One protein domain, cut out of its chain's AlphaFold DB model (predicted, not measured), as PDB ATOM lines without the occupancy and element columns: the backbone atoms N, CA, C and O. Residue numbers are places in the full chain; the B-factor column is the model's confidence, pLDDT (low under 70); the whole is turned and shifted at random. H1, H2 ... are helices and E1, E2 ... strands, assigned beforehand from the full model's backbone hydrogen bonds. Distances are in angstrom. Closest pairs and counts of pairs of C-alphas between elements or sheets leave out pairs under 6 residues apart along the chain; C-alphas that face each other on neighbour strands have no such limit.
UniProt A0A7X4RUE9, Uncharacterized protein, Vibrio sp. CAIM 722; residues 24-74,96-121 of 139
ATOM      1  N   ARG A  24     310.044 375.977 247.650       97.31
ATOM      2  CA  ARG A  24     308.747 375.906 246.964       97.31
ATOM      3  C   ARG A  24     308.164 374.506 246.995       97.31
ATOM      4  O   ARG A  24     308.867 373.523 246.778       97.31
ATOM      5  N   ARG A  25     306.857 374.407 247.206       97.50
ATOM      6  CA  ARG A  25     306.116 373.147 247.118       97.50
ATOM      7  C   ARG A  25     304.764 373.389 246.477       97.50
ATOM      8  O   ARG A  25     304.053 374.310 246.846       97.50
ATOM      9  N   TYR A  26     304.384 372.499 245.576       98.31
ATOM     10  CA  TYR A  26     303.089 372.529 244.909       98.31
ATOM     11  C   TYR A  26     302.233 371.375 245.410       98.31
ATOM     12  O   TYR A  26     302.722 370.243 245.500       98.31
ATOM     13  N   THR A  27     300.971 371.637 245.737       98.50
ATOM     14  CA  THR A  27     300.076 370.626 246.312       98.50
ATOM     15  C   THR A  27     298.697 370.612 245.687       98.50
ATOM     16  O   THR A  27     298.169 371.651 245.302       98.50
ATOM     17  N   VAL A  28     298.088 369.431 245.687       98.06
ATOM     18  CA  VAL A  28     296.673 369.204 245.371       98.06
ATOM     19  C   VAL A  28     295.831 369.173 246.662       98.06
ATOM     20  O   VAL A  28     296.402 368.978 247.740       98.06
ATOM     21  N   PRO A  29     294.492 369.346 246.604       96.12
ATOM     22  CA  PRO A  29     293.682 369.591 247.803       96.12
ATOM     23  C   PRO A  29     293.409 368.345 248.660       96.12
ATOM     24  O   PRO A  29     292.855 368.469 249.750       96.12
ATOM     25  N   TYR A  30     293.782 367.147 248.204       96.19
ATOM     26  CA  TYR A  30     293.629 365.924 248.992       96.19
ATOM     27  C   TYR A  30     294.891 365.586 249.793       96.19
ATOM     28  O   TYR A  30     296.012 365.971 249.452       96.19
ATOM     29  N   LEU A  31     294.701 364.825 250.870       96.31
ATOM     30  CA  LEU A  31     295.765 364.494 251.810       96.31
ATOM     31  C   LEU A  31     296.617 363.317 251.329       96.31
ATOM     32  O   LEU A  31     296.133 362.344 250.749       96.31
ATOM     33  N   ASN A  32     297.913 363.393 251.615       94.56
ATOM     34  CA  ASN A  32     298.822 362.266 251.514       94.56
ATOM     35  C   ASN A  32     298.598 361.316 252.702       94.56
ATOM     36  O   ASN A  32     298.629 361.743 253.852       94.56
ATOM     37  N   GLY A  33     298.417 360.020 252.431       90.62
ATOM     38  CA  GLY A  33     298.092 359.030 253.466       90.62
ATOM     39  C   GLY A  33     299.189 358.782 254.510       90.62
ATOM     40  O   GLY A  33     298.869 358.337 255.607       90.62
ATOM     41  N   ASN A  34     300.456 359.087 254.208       88.44
ATOM     42  CA  ASN A  34     301.568 358.897 255.147       88.44
ATOM     43  C   ASN A  34     301.763 360.117 256.051       88.44
ATOM     44  O   ASN A  34     302.037 359.973 257.241       88.44
ATOM     45  N   THR A  35     301.637 361.322 255.490       91.38
ATOM     46  CA  THR A  35     301.942 362.569 256.207       91.38
ATOM     47  C   THR A  35     300.704 363.263 256.771       91.38
ATOM     48  O   THR A  35     300.834 364.101 257.659       91.38
ATOM     49  N   ASN A  36     299.508 362.933 256.270       93.31
ATOM     50  CA  ASN A  36     298.254 363.648 256.522       93.31
ATOM     51  C   ASN A  36     298.301 365.147 256.145       93.31
ATOM     52  O   ASN A  36     297.493 365.943 256.617       93.31
ATOM     53  N   LEU A  37     299.249 365.530 255.284       94.50
ATOM     54  CA  LEU A  37     299.399 366.873 254.718       94.50
ATOM     55  C   LEU A  37     298.933 366.889 253.258       94.50
ATOM     56  O   LEU A  37     298.863 365.820 252.640       94.50
ATOM     57  N   PRO A  38     298.669 368.066 252.662       96.88
ATOM     58  CA  PRO A  38     298.349 368.163 251.242       96.88
ATOM     59  C   PRO A  38     299.374 367.433 250.358       96.88
ATOM     60  O   PRO A  38     300.600 367.591 250.491       96.88
ATOM     61  N   GLN A  39     298.863 366.590 249.459       97.75
ATOM     62  CA  GLN A  39     299.673 365.768 248.570       97.75
ATOM     63  C   GLN A  39     300.475 366.656 247.613       97.75
ATOM     64  O   GLN A  39     299.936 367.556 246.978       97.75
ATOM     65  N   GLY A  40     301.772 366.370 247.476       97.50
ATOM     66  CA  GLY A  40     302.631 367.059 246.514       97.50
ATOM     67  C   GLY A  40     302.238 366.736 245.071       97.50
ATOM     68  O   GLY A  40     301.901 365.583 244.775       97.50
ATOM     69  N   ILE A  41     302.325 367.732 244.189       97.81
ATOM     70  CA  ILE A  41     301.877 367.651 242.794       97.81
ATOM     71  C   ILE A  41     302.498 366.481 242.028       97.81
ATOM     72  O   ILE A  41     301.779 365.789 241.324       97.81
ATOM     73  N   MET A  42     303.786 366.183 242.221       96.25
ATOM     74  CA  MET A  42     304.475 365.126 241.465       96.25
ATOM     75  C   MET A  42     303.839 363.752 241.702       96.25
ATOM     76  O   MET A  42     303.513 363.025 240.766       96.25
ATOM     77  N   GLY A  43     303.574 363.424 242.970       94.69
ATOM     78  CA  GLY A  43     302.879 362.188 243.323       94.69
ATOM     79  C   GLY A  43     301.411 362.188 242.894       94.69
ATOM     80  O   GLY A  43     300.865 361.125 242.609       94.69
ATOM     81  N   ALA A  44     300.768 363.357 242.832       97.00
ATOM     82  CA  ALA A  44     299.397 363.476 242.346       97.00
ATOM     83  C   ALA A  44     299.302 363.268 240.831       97.00
ATOM     84  O   ALA A  44     298.501 362.453 240.388       97.00
ATOM     85  N   ALA A  45     300.164 363.930 240.062       97.31
ATOM     86  CA  ALA A  45     300.277 363.798 238.616       97.31
ATOM     87  C   ALA A  45     300.572 362.346 238.213       97.31
ATOM     88  O   ALA A  45     299.892 361.786 237.362       97.31
ATOM     89  N   PHE A  46     301.503 361.674 238.897       95.44
ATOM     90  CA  PHE A  46     301.806 360.266 238.630       95.44
ATOM     91  C   PHE A  46     300.652 359.302 238.962       95.44
ATOM     92  O   PHE A  46     300.520 358.240 238.350       95.44
ATOM     93  N   LYS A  47     299.809 359.628 239.947       95.31
ATOM     94  CA  LYS A  47     298.567 358.877 240.196       95.31
ATOM     95  C   LYS A  47     297.537 359.162 239.108       95.31
ATOM     96  O   LYS A  47     296.885 358.235 238.644       95.31
ATOM     97  N   LEU A  48     297.434 360.418 238.683       95.94
ATOM     98  CA  LEU A  48     296.501 360.859 237.658       95.94
ATOM     99  C   LEU A  48     296.767 360.160 236.313       95.94
ATOM    100  O   LEU A  48     295.817 359.692 235.698       95.94
ATOM    101  N   THR A  49     298.028 359.932 235.919       95.62
ATOM    102  CA  THR A  49     298.355 359.162 234.695       95.62
ATOM    103  C   THR A  49     297.871 357.705 234.723       95.62
ATOM    104  O   THR A  49     297.782 357.059 233.677       95.62
ATOM    105  N   ARG A  50     297.537 357.159 235.899       93.94
ATOM    106  CA  ARG A  50     296.936 355.824 236.056       93.94
ATOM    107  C   ARG A  50     295.411 355.844 236.111       93.94
ATOM    108  O   ARG A  50     294.815 354.774 236.140       93.94
ATOM    109  N   SER A  51     294.800 357.025 236.151       92.62
ATOM    110  CA  SER A  51     293.350 357.180 236.119       92.62
ATOM    111  C   SER A  51     292.798 356.871 234.727       92.62
ATOM    112  O   SER A  51     293.471 357.085 233.716       92.62
ATOM    113  N   GLU A  52     291.556 356.396 234.685       93.44
ATOM    114  CA  GLU A  52     290.766 356.264 233.455       93.44
ATOM    115  C   GLU A  52     290.082 357.587 233.062       93.44
ATOM    116  O   GLU A  52     289.556 357.707 231.963       93.44
ATOM    117  N   GLU A  53     290.111 358.592 233.943       91.00
ATOM    118  CA  GLU A  53     289.438 359.884 233.757       91.00
ATOM    119  C   GLU A  53     290.239 360.879 232.896       91.00
ATOM    120  O   GLU A  53     289.718 361.932 232.533       91.00
ATOM    121  N   MET A  54     291.503 360.575 232.575       95.94
ATOM    122  CA  MET A  54     292.337 361.431 231.724       95.94
ATOM    123  C   MET A  54     292.109 361.171 230.237       95.94
ATOM    124  O   MET A  54     292.114 360.023 229.788       95.94
ATOM    125  N   GLU A  55     292.060 362.244 229.447       96.12
ATOM    126  CA  GLU A  55     292.188 362.134 227.995       96.12
ATOM    127  C   GLU A  55     293.577 361.595 227.609       96.12
ATOM    128  O   GLU A  55     294.591 361.937 228.226       96.12
ATOM    129  N   LEU A  56     293.640 360.768 226.558       95.56
ATOM    130  CA  LEU A  56     294.885 360.113 226.133       95.56
ATOM    131  C   LEU A  56     295.998 361.125 225.817       95.56
ATOM    132  O   LEU A  56     297.123 360.944 226.272       95.56
ATOM    133  N   ALA A  57     295.673 362.205 225.103       96.75
ATOM    134  CA  ALA A  57     296.642 363.235 224.730       96.75
ATOM    135  C   ALA A  57     297.230 363.956 225.957       96.75
ATOM    136  O   ALA A  57     298.439 364.167 226.037       96.75
ATOM    137  N   ASP A  58     296.394 364.286 226.945       97.62
ATOM    138  CA  ASP A  58     296.857 364.901 228.192       97.62
ATOM    139  C   ASP A  58     297.703 363.928 229.020       97.62
ATOM    140  O   ASP A  58     298.678 364.335 229.649       97.62
ATOM    141  N   LYS A  59     297.356 362.637 229.016       97.62
ATOM    142  CA  LYS A  59     298.124 361.597 229.705       97.62
ATOM    143  C   LYS A  59     299.513 361.410 229.097       97.62
ATOM    144  O   LYS A  59     300.482 361.316 229.847       97.62
ATOM    145  N   GLU A  60     299.614 361.354 227.772       96.88
ATOM    146  CA  GLU A  60     300.893 361.255 227.059       96.88
ATOM    147  C   GLU A  60     301.773 362.475 227.339       96.88
ATOM    148  O   GLU A  60     302.927 362.318 227.743       96.88
ATOM    149  N   LEU A  61     301.199 363.676 227.238       97.44
ATOM    150  CA  LEU A  61     301.907 364.914 227.546       97.44
ATOM    151  C   LEU A  61     302.361 364.955 229.013       97.44
ATOM    152  O   LEU A  61     303.501 365.309 229.301       97.44
ATOM    153  N   LEU A  62     301.506 364.554 229.960       97.81
ATOM    154  CA  LEU A  62     301.866 364.529 231.378       97.81
ATOM    155  C   LEU A  62     303.007 363.541 231.656       97.81
ATOM    156  O   LEU A  62     303.909 363.859 232.428       97.81
ATOM    157  N   LEU A  63     302.995 362.362 231.028       97.44
ATOM    158  CA  LEU A  63     304.077 361.382 231.149       97.44
ATOM    159  C   LEU A  63     305.403 361.923 230.604       97.44
ATOM    160  O   LEU A  63     306.423 361.771 231.273       97.44
ATOM    161  N   GLU A  64     305.382 362.599 229.452       96.88
ATOM    162  CA  GLU A  64     306.562 363.262 228.883       96.88
ATOM    163  C   GLU A  64     307.164 364.269 229.874       96.88
ATOM    164  O   GLU A  64     308.362 364.234 230.154       96.88
ATOM    165  N   LYS A  65     306.331 365.127 230.479       97.00
ATOM    166  CA  LYS A  65     306.802 366.121 231.458       97.00
ATOM    167  C   LYS A  65     307.328 365.489 232.742       97.00
ATOM    168  O   LYS A  65     308.318 365.959 233.298       97.00
ATOM    169  N   LEU A  66     306.709 364.403 233.204       97.12
ATOM    170  CA  LEU A  66     307.175 363.663 234.380       97.12
ATOM    171  C   LEU A  66     308.504 362.928 234.142       97.12
ATOM    172  O   LEU A  66     309.184 362.607 235.119       97.12
ATOM    173  N   GLN A  67     308.885 362.661 232.890       96.44
ATOM    174  CA  GLN A  67     310.117 361.937 232.568       96.44
ATOM    175  C   GLN A  67     311.370 362.715 232.991       96.44
ATOM    176  O   GLN A  67     312.269 362.132 233.588       96.44
ATOM    177  N   LEU A  68     311.385 364.043 232.806       95.81
ATOM    178  CA  LEU A  68     312.501 364.903 233.225       95.81
ATOM    179  C   LEU A  68     312.875 364.693 234.700       95.81
ATOM    180  O   LEU A  68     314.049 364.596 235.049       95.81
ATOM    181  N   PHE A  69     311.868 364.612 235.570       95.62
ATOM    182  CA  PHE A  69     312.064 364.426 237.004       95.62
ATOM    183  C   PHE A  69     312.577 363.025 237.330       95.62
ATOM    184  O   PHE A  69     313.448 362.891 238.181       95.62
ATOM    185  N   GLN A  70     312.056 361.999 236.654       93.50
ATOM    186  CA  GLN A  70     312.493 360.614 236.848       93.50
ATOM    187  C   GLN A  70     313.953 360.407 236.438       93.50
ATOM    188  O   GLN A  70     314.670 359.674 237.112       93.50
ATOM    189  N   ASP A  71     314.390 361.076 235.371       95.00
ATOM    190  CA  ASP A  71     315.749 360.931 234.850       95.00
ATOM    191  C   ASP A  71     316.779 361.758 235.629       95.00
ATOM    192  O   ASP A  71     317.959 361.408 235.650       95.00
ATOM    193  N   SER A  72     316.350 362.863 236.250       93.81
ATOM    194  CA  SER A  72     317.275 363.880 236.770       93.81
ATOM    195  C   SER A  72     317.273 364.022 238.289       93.81
ATOM    196  O   SER A  72     318.278 364.459 238.848       93.81
ATOM    197  N   LEU A  73     316.169 363.698 238.976       92.81
ATOM    198  CA  LEU A  73     316.122 363.807 240.433       92.81
ATOM    199  C   LEU A  73     316.624 362.517 241.087       92.81
ATOM    200  O   LEU A  73     316.096 361.437 240.802       92.81
ATOM    201  N   PRO A  74     317.592 362.605 242.016       91.94
ATOM    202  CA  PRO A  74     317.990 361.455 242.810       91.94
ATOM    203  C   PRO A  74     316.795 360.891 243.589       91.94
ATOM    204  O   PRO A  74     315.970 361.640 244.118       91.94
ATOM    205  N   HIS A  96     315.660 376.077 239.378       94.50
ATOM    206  CA  HIS A  96     314.893 376.808 238.363       94.50
ATOM    207  C   HIS A  96     314.333 375.890 237.274       94.50
ATOM    208  O   HIS A  96     313.140 375.931 237.008       94.50
ATOM    209  N   LEU A  97     315.160 374.981 236.743       95.38
ATOM    210  CA  LEU A  97     314.743 374.008 235.731       95.38
ATOM    211  C   LEU A  97     313.536 373.165 236.179       95.38
ATOM    212  O   LEU A  97     312.591 372.977 235.419       95.38
ATOM    213  N   PHE A  98     313.554 372.660 237.415       96.88
ATOM    214  CA  PHE A  98     312.480 371.814 237.942       96.88
ATOM    215  C   PHE A  98     311.253 372.618 238.364       96.88
ATOM    216  O   PHE A  98     310.136 372.109 238.293       96.88
ATOM    217  N   ILE A  99     311.449 373.868 238.784       96.06
ATOM    218  CA  ILE A  99     310.358 374.791 239.101       96.06
ATOM    219  C   ILE A  99     309.604 375.174 237.822       96.06
ATOM    220  O   ILE A  99     308.380 375.113 237.792       96.06
ATOM    221  N   ASP A 100     310.310 375.480 236.737       95.94
ATOM    222  CA  ASP A 100     309.669 375.764 235.452       95.94
ATOM    223  C   ASP A 100     308.944 374.515 234.923       95.94
ATOM    224  O   ASP A 100     307.780 374.576 234.523       95.94
ATOM    225  N   ALA A 101     309.579 373.342 235.021       96.88
ATOM    226  CA  ALA A 101     308.962 372.083 234.613       96.88
ATOM    227  C   ALA A 101     307.718 371.717 235.444       96.88
ATOM    228  O   ALA A 101     306.761 371.151 234.909       96.88
ATOM    229  N   VAL A 102     307.685 372.027 236.749       97.44
ATOM    230  CA  VAL A 102     306.512 371.715 237.579       97.44
ATOM    231  C   VAL A 102     305.336 372.646 237.283       97.44
ATOM    232  O   VAL A 102     304.190 372.224 237.436       97.44
ATOM    233  N   GLU A 103     305.577 373.864 236.793       96.94
ATOM    234  CA  GLU A 103     304.506 374.722 236.271       96.94
ATOM    235  C   GLU A 103     303.861 374.109 235.016       96.94
ATOM    236  O   GLU A 103     302.637 374.119 234.894       96.94
ATOM    237  N   GLU A 104     304.636 373.475 234.127       97.38
ATOM    238  CA  GLU A 104     304.068 372.735 232.987       97.38
ATOM    239  C   GLU A 104     303.217 371.541 233.451       97.38
ATOM    240  O   GLU A 104     302.098 371.338 232.970       97.38
ATOM    241  N   VAL A 105     303.702 370.784 234.443       98.12
ATOM    242  CA  VAL A 105     302.939 369.692 235.076       98.12
ATOM    243  C   VAL A 105     301.650 370.224 235.714       98.12
ATOM    244  O   VAL A 105     300.593 369.595 235.597       98.12
ATOM    245  N   LYS A 106     301.711 371.390 236.367       97.88
ATOM    246  CA  LYS A 106     300.565 372.062 236.991       97.88
ATOM    247  C   LYS A 106     299.490 372.415 235.978       97.88
ATOM    248  O   LYS A 106     298.340 372.070 236.225       97.88
ATOM    249  N   LEU A 107     299.842 372.989 234.829       97.12
ATOM    250  CA  LEU A 107     298.865 373.352 233.794       97.12
ATOM    251  C   LEU A 107     298.035 372.157 233.306       97.12
ATOM    252  O   LEU A 107     296.835 372.290 233.070       97.12
ATOM    253  N   ILE A 108     298.655 370.984 233.164       97.62
ATOM    254  CA  ILE A 108     297.951 369.766 232.740       97.62
ATOM    255  C   ILE A 108     297.135 369.197 233.905       97.62
ATOM    256  O   ILE A 108     295.969 368.845 233.738       97.62
ATOM    257  N   THR A 109     297.728 369.137 235.100       97.69
ATOM    258  CA  THR A 109     297.088 368.552 236.287       97.69
ATOM    259  C   THR A 109     295.863 369.362 236.733       97.69
ATOM    260  O   THR A 109     294.860 368.766 237.121       97.69
ATOM    261  N   GLU A 110     295.891 370.696 236.621       97.25
ATOM    262  CA  GLU A 110     294.785 371.589 237.011       97.25
ATOM    263  C   GLU A 110     293.492 371.363 236.222       97.25
ATOM    264  O   GLU A 110     292.415 371.667 236.737       97.25
ATOM    265  N   LYS A 111     293.563 370.781 235.017       97.06
ATOM    266  CA  LYS A 111     292.371 370.401 234.240       97.06
ATOM    267  C   LYS A 111     291.522 369.335 234.944       97.06
ATOM    268  O   LYS A 111     290.312 369.294 234.748       97.06
ATOM    269  N   TYR A 112     292.161 368.488 235.753       97.12
ATOM    270  CA  TYR A 112     291.544 367.328 236.402       97.12
ATOM    271  C   TYR A 112     291.480 367.473 237.926       97.12
ATOM    272  O   TYR A 112     290.586 366.932 238.570       97.12
ATOM    273  N   ILE A 113     292.436 368.191 238.524       96.12
ATOM    274  CA  ILE A 113     292.552 368.370 239.971       96.12
ATOM    275  C   ILE A 113     292.800 369.845 240.267       96.12
ATOM    276  O   ILE A 113     293.890 370.360 240.040       96.12
ATOM    277  N   SER A 114     291.802 370.513 240.836       92.88
ATOM    278  CA  SER A 114     291.859 371.941 241.143       92.88
ATOM    279  C   SER A 114     291.310 372.226 242.549       92.88
ATOM    280  O   SER A 114     290.384 371.536 242.984       92.88
ATOM    281  N   PRO A 115     291.854 373.221 243.279       95.56
ATOM    282  CA  PRO A 115     292.991 374.074 242.910       95.56
ATOM    283  C   PRO A 115     294.349 373.433 243.233       95.56
ATOM    284  O   PRO A 115     294.483 372.728 244.236       95.56
ATOM    285  N   ILE A 116     295.380 373.741 242.436       97.62
ATOM    286  CA  ILE A 116     296.773 373.502 242.831       97.62
ATOM    287  C   ILE A 116     297.289 374.724 243.590       97.62
ATOM    288  O   ILE A 116     297.136 375.863 243.159       97.62
ATOM    289  N   GLN A 117     297.902 374.483 244.746       97.81
ATOM    290  CA  GLN A 117     298.436 375.528 245.617       97.81
ATOM    291  C   GLN A 117     299.961 375.536 245.579       97.81
ATOM    292  O   GLN A 117     300.582 374.482 245.718       97.81
ATOM    293  N   LEU A 118     300.545 376.725 245.432       97.19
ATOM    294  CA  LEU A 118     301.964 376.981 245.656       97.19
ATOM    295  C   LEU A 118     302.171 377.414 247.111       97.19
ATOM    296  O   LEU A 118     301.554 378.368 247.578       97.19
ATOM    297  N   HIS A 119     303.078 376.727 247.794       96.44
ATOM    298  CA  HIS A 119     303.583 377.067 249.116       96.44
ATOM    299  C   HIS A 119     305.017 377.553 248.988       96.44
ATOM    300  O   HIS A 119     305.835 376.909 248.328       96.44
ATOM    301  N   GLU A 120     305.321 378.656 249.659       95.88
ATOM    302  CA  GLU A 120     306.667 379.211 249.758       95.88
ATOM    303  C   GLU A 120     307.013 379.379 251.236       95.88
ATOM    304  O   GLU A 120     306.210 379.918 251.999       95.88
ATOM    305  N   SER A 121     308.181 378.893 251.657       94.81
ATOM    306  CA  SER A 121     308.628 379.036 253.043       94.81
ATOM    307  C   SER A 121     310.148 379.058 253.150       94.81
ATOM    308  O   SER A 121     310.841 378.349 252.427       94.81
TER     309      SER A 121
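This is residues 24 to 74 and 96 to 121 of the 139 residues of an uncharacterized protein of Vibrio sp. CAIM 722 (UniProt A0A7X4RUE9). A small antiparallel sheet of three strands has H3 over one face and H1 on that same face beside the strands, while the longest helix, H2, packs on H1 and H3 away from the sheet. H2 and H3 lie side by side and run opposite ways. The 77 printed residues hold three named helices and three named strands, along the chain E1, E2, H1, H2, H3, E3, with the strands in the order E2, E1, E3 across the sheet. The class is mixed, helices and strands. The whole is compact, with a radius of gyration of the C-alphas of 12.0 A and spans of 34 by 27 by 20 A.

The inner strand E1, residues 24 to 31, bends by 74 degrees at residue 28, and its pairing is staggered. Over residues 24 to 27 it pairs with the edge strand E3, residues 117 to 121, antiparallel at 133 degrees, with N 25 and O 119 at 2.9 A and N 119 and O 25 at 2.8 A, within hydrogen-bond range. Over residues 27 to 31 it pairs with the edge strand E2, residues 38 to 40, antiparallel at 126 degrees, with N 28 and O 39 within hydrogen-bond range at 2.9 A. E1 and E2 form a hairpin. H3, residues 96 to 109, is on the sheet at a height of 10.5 A, over E1 and along the strands, at 19 degrees to E1 on the local plane. H1, residues 41 to 48, is on the same face at a height of 7.7 A, over none of the strands. H1 and H3 touch, the closest C-alphas being those of Ala 45 and Thr 109, 6.2 A apart; they run the same way at a steep tilt of 36 degrees, only just past shallow. H2, residues 56 to 72, is not on the sheet. It touches H3, opposite ways at a shallow tilt of 22 degrees, the closest C-alphas being those of Lys 65 and Val 105, 6.4 A apart. With residues 62 to 66 alone H2 touches H1, the closest C-alphas being those of Ala 45 and Leu 62, 7.4 A apart; H1 and H2 form a helical hairpin, opposite ways at a steep tilt of 43 degrees. The helix packing is mostly crossed, but only just: one of the three pairs of helices is at a shallow tilt. In H1 and H3 every O i to N i+4 pair is within hydrogen-bond range, in H2 11 of 13.

E1 begins at C-alpha 24, (308.747, 375.906, 246.964), and is 18.0 A long. E2 is 6.5 A long and H1 10.1 A. H2 is 25.1 A long from C-alpha 56, (294.885, 360.113, 226.133). H3 is 19.7 A long. E3 is 13.1 A long and ends at C-alpha 121, (308.628, 379.036, 253.043).

The two C-alphas farthest apart are those of Leu 56 and Ser 121, 35.7 A. Residues 75 to 95 are not printed; C-alphas 74 and 96 are 16.3 A apart across this cut, in the link from H2 to H3. Of the links that are printed whole, E2 to H1 is tight and none is long. The mean pLDDT of the printed part is 95.9, and no printed residue is under 70.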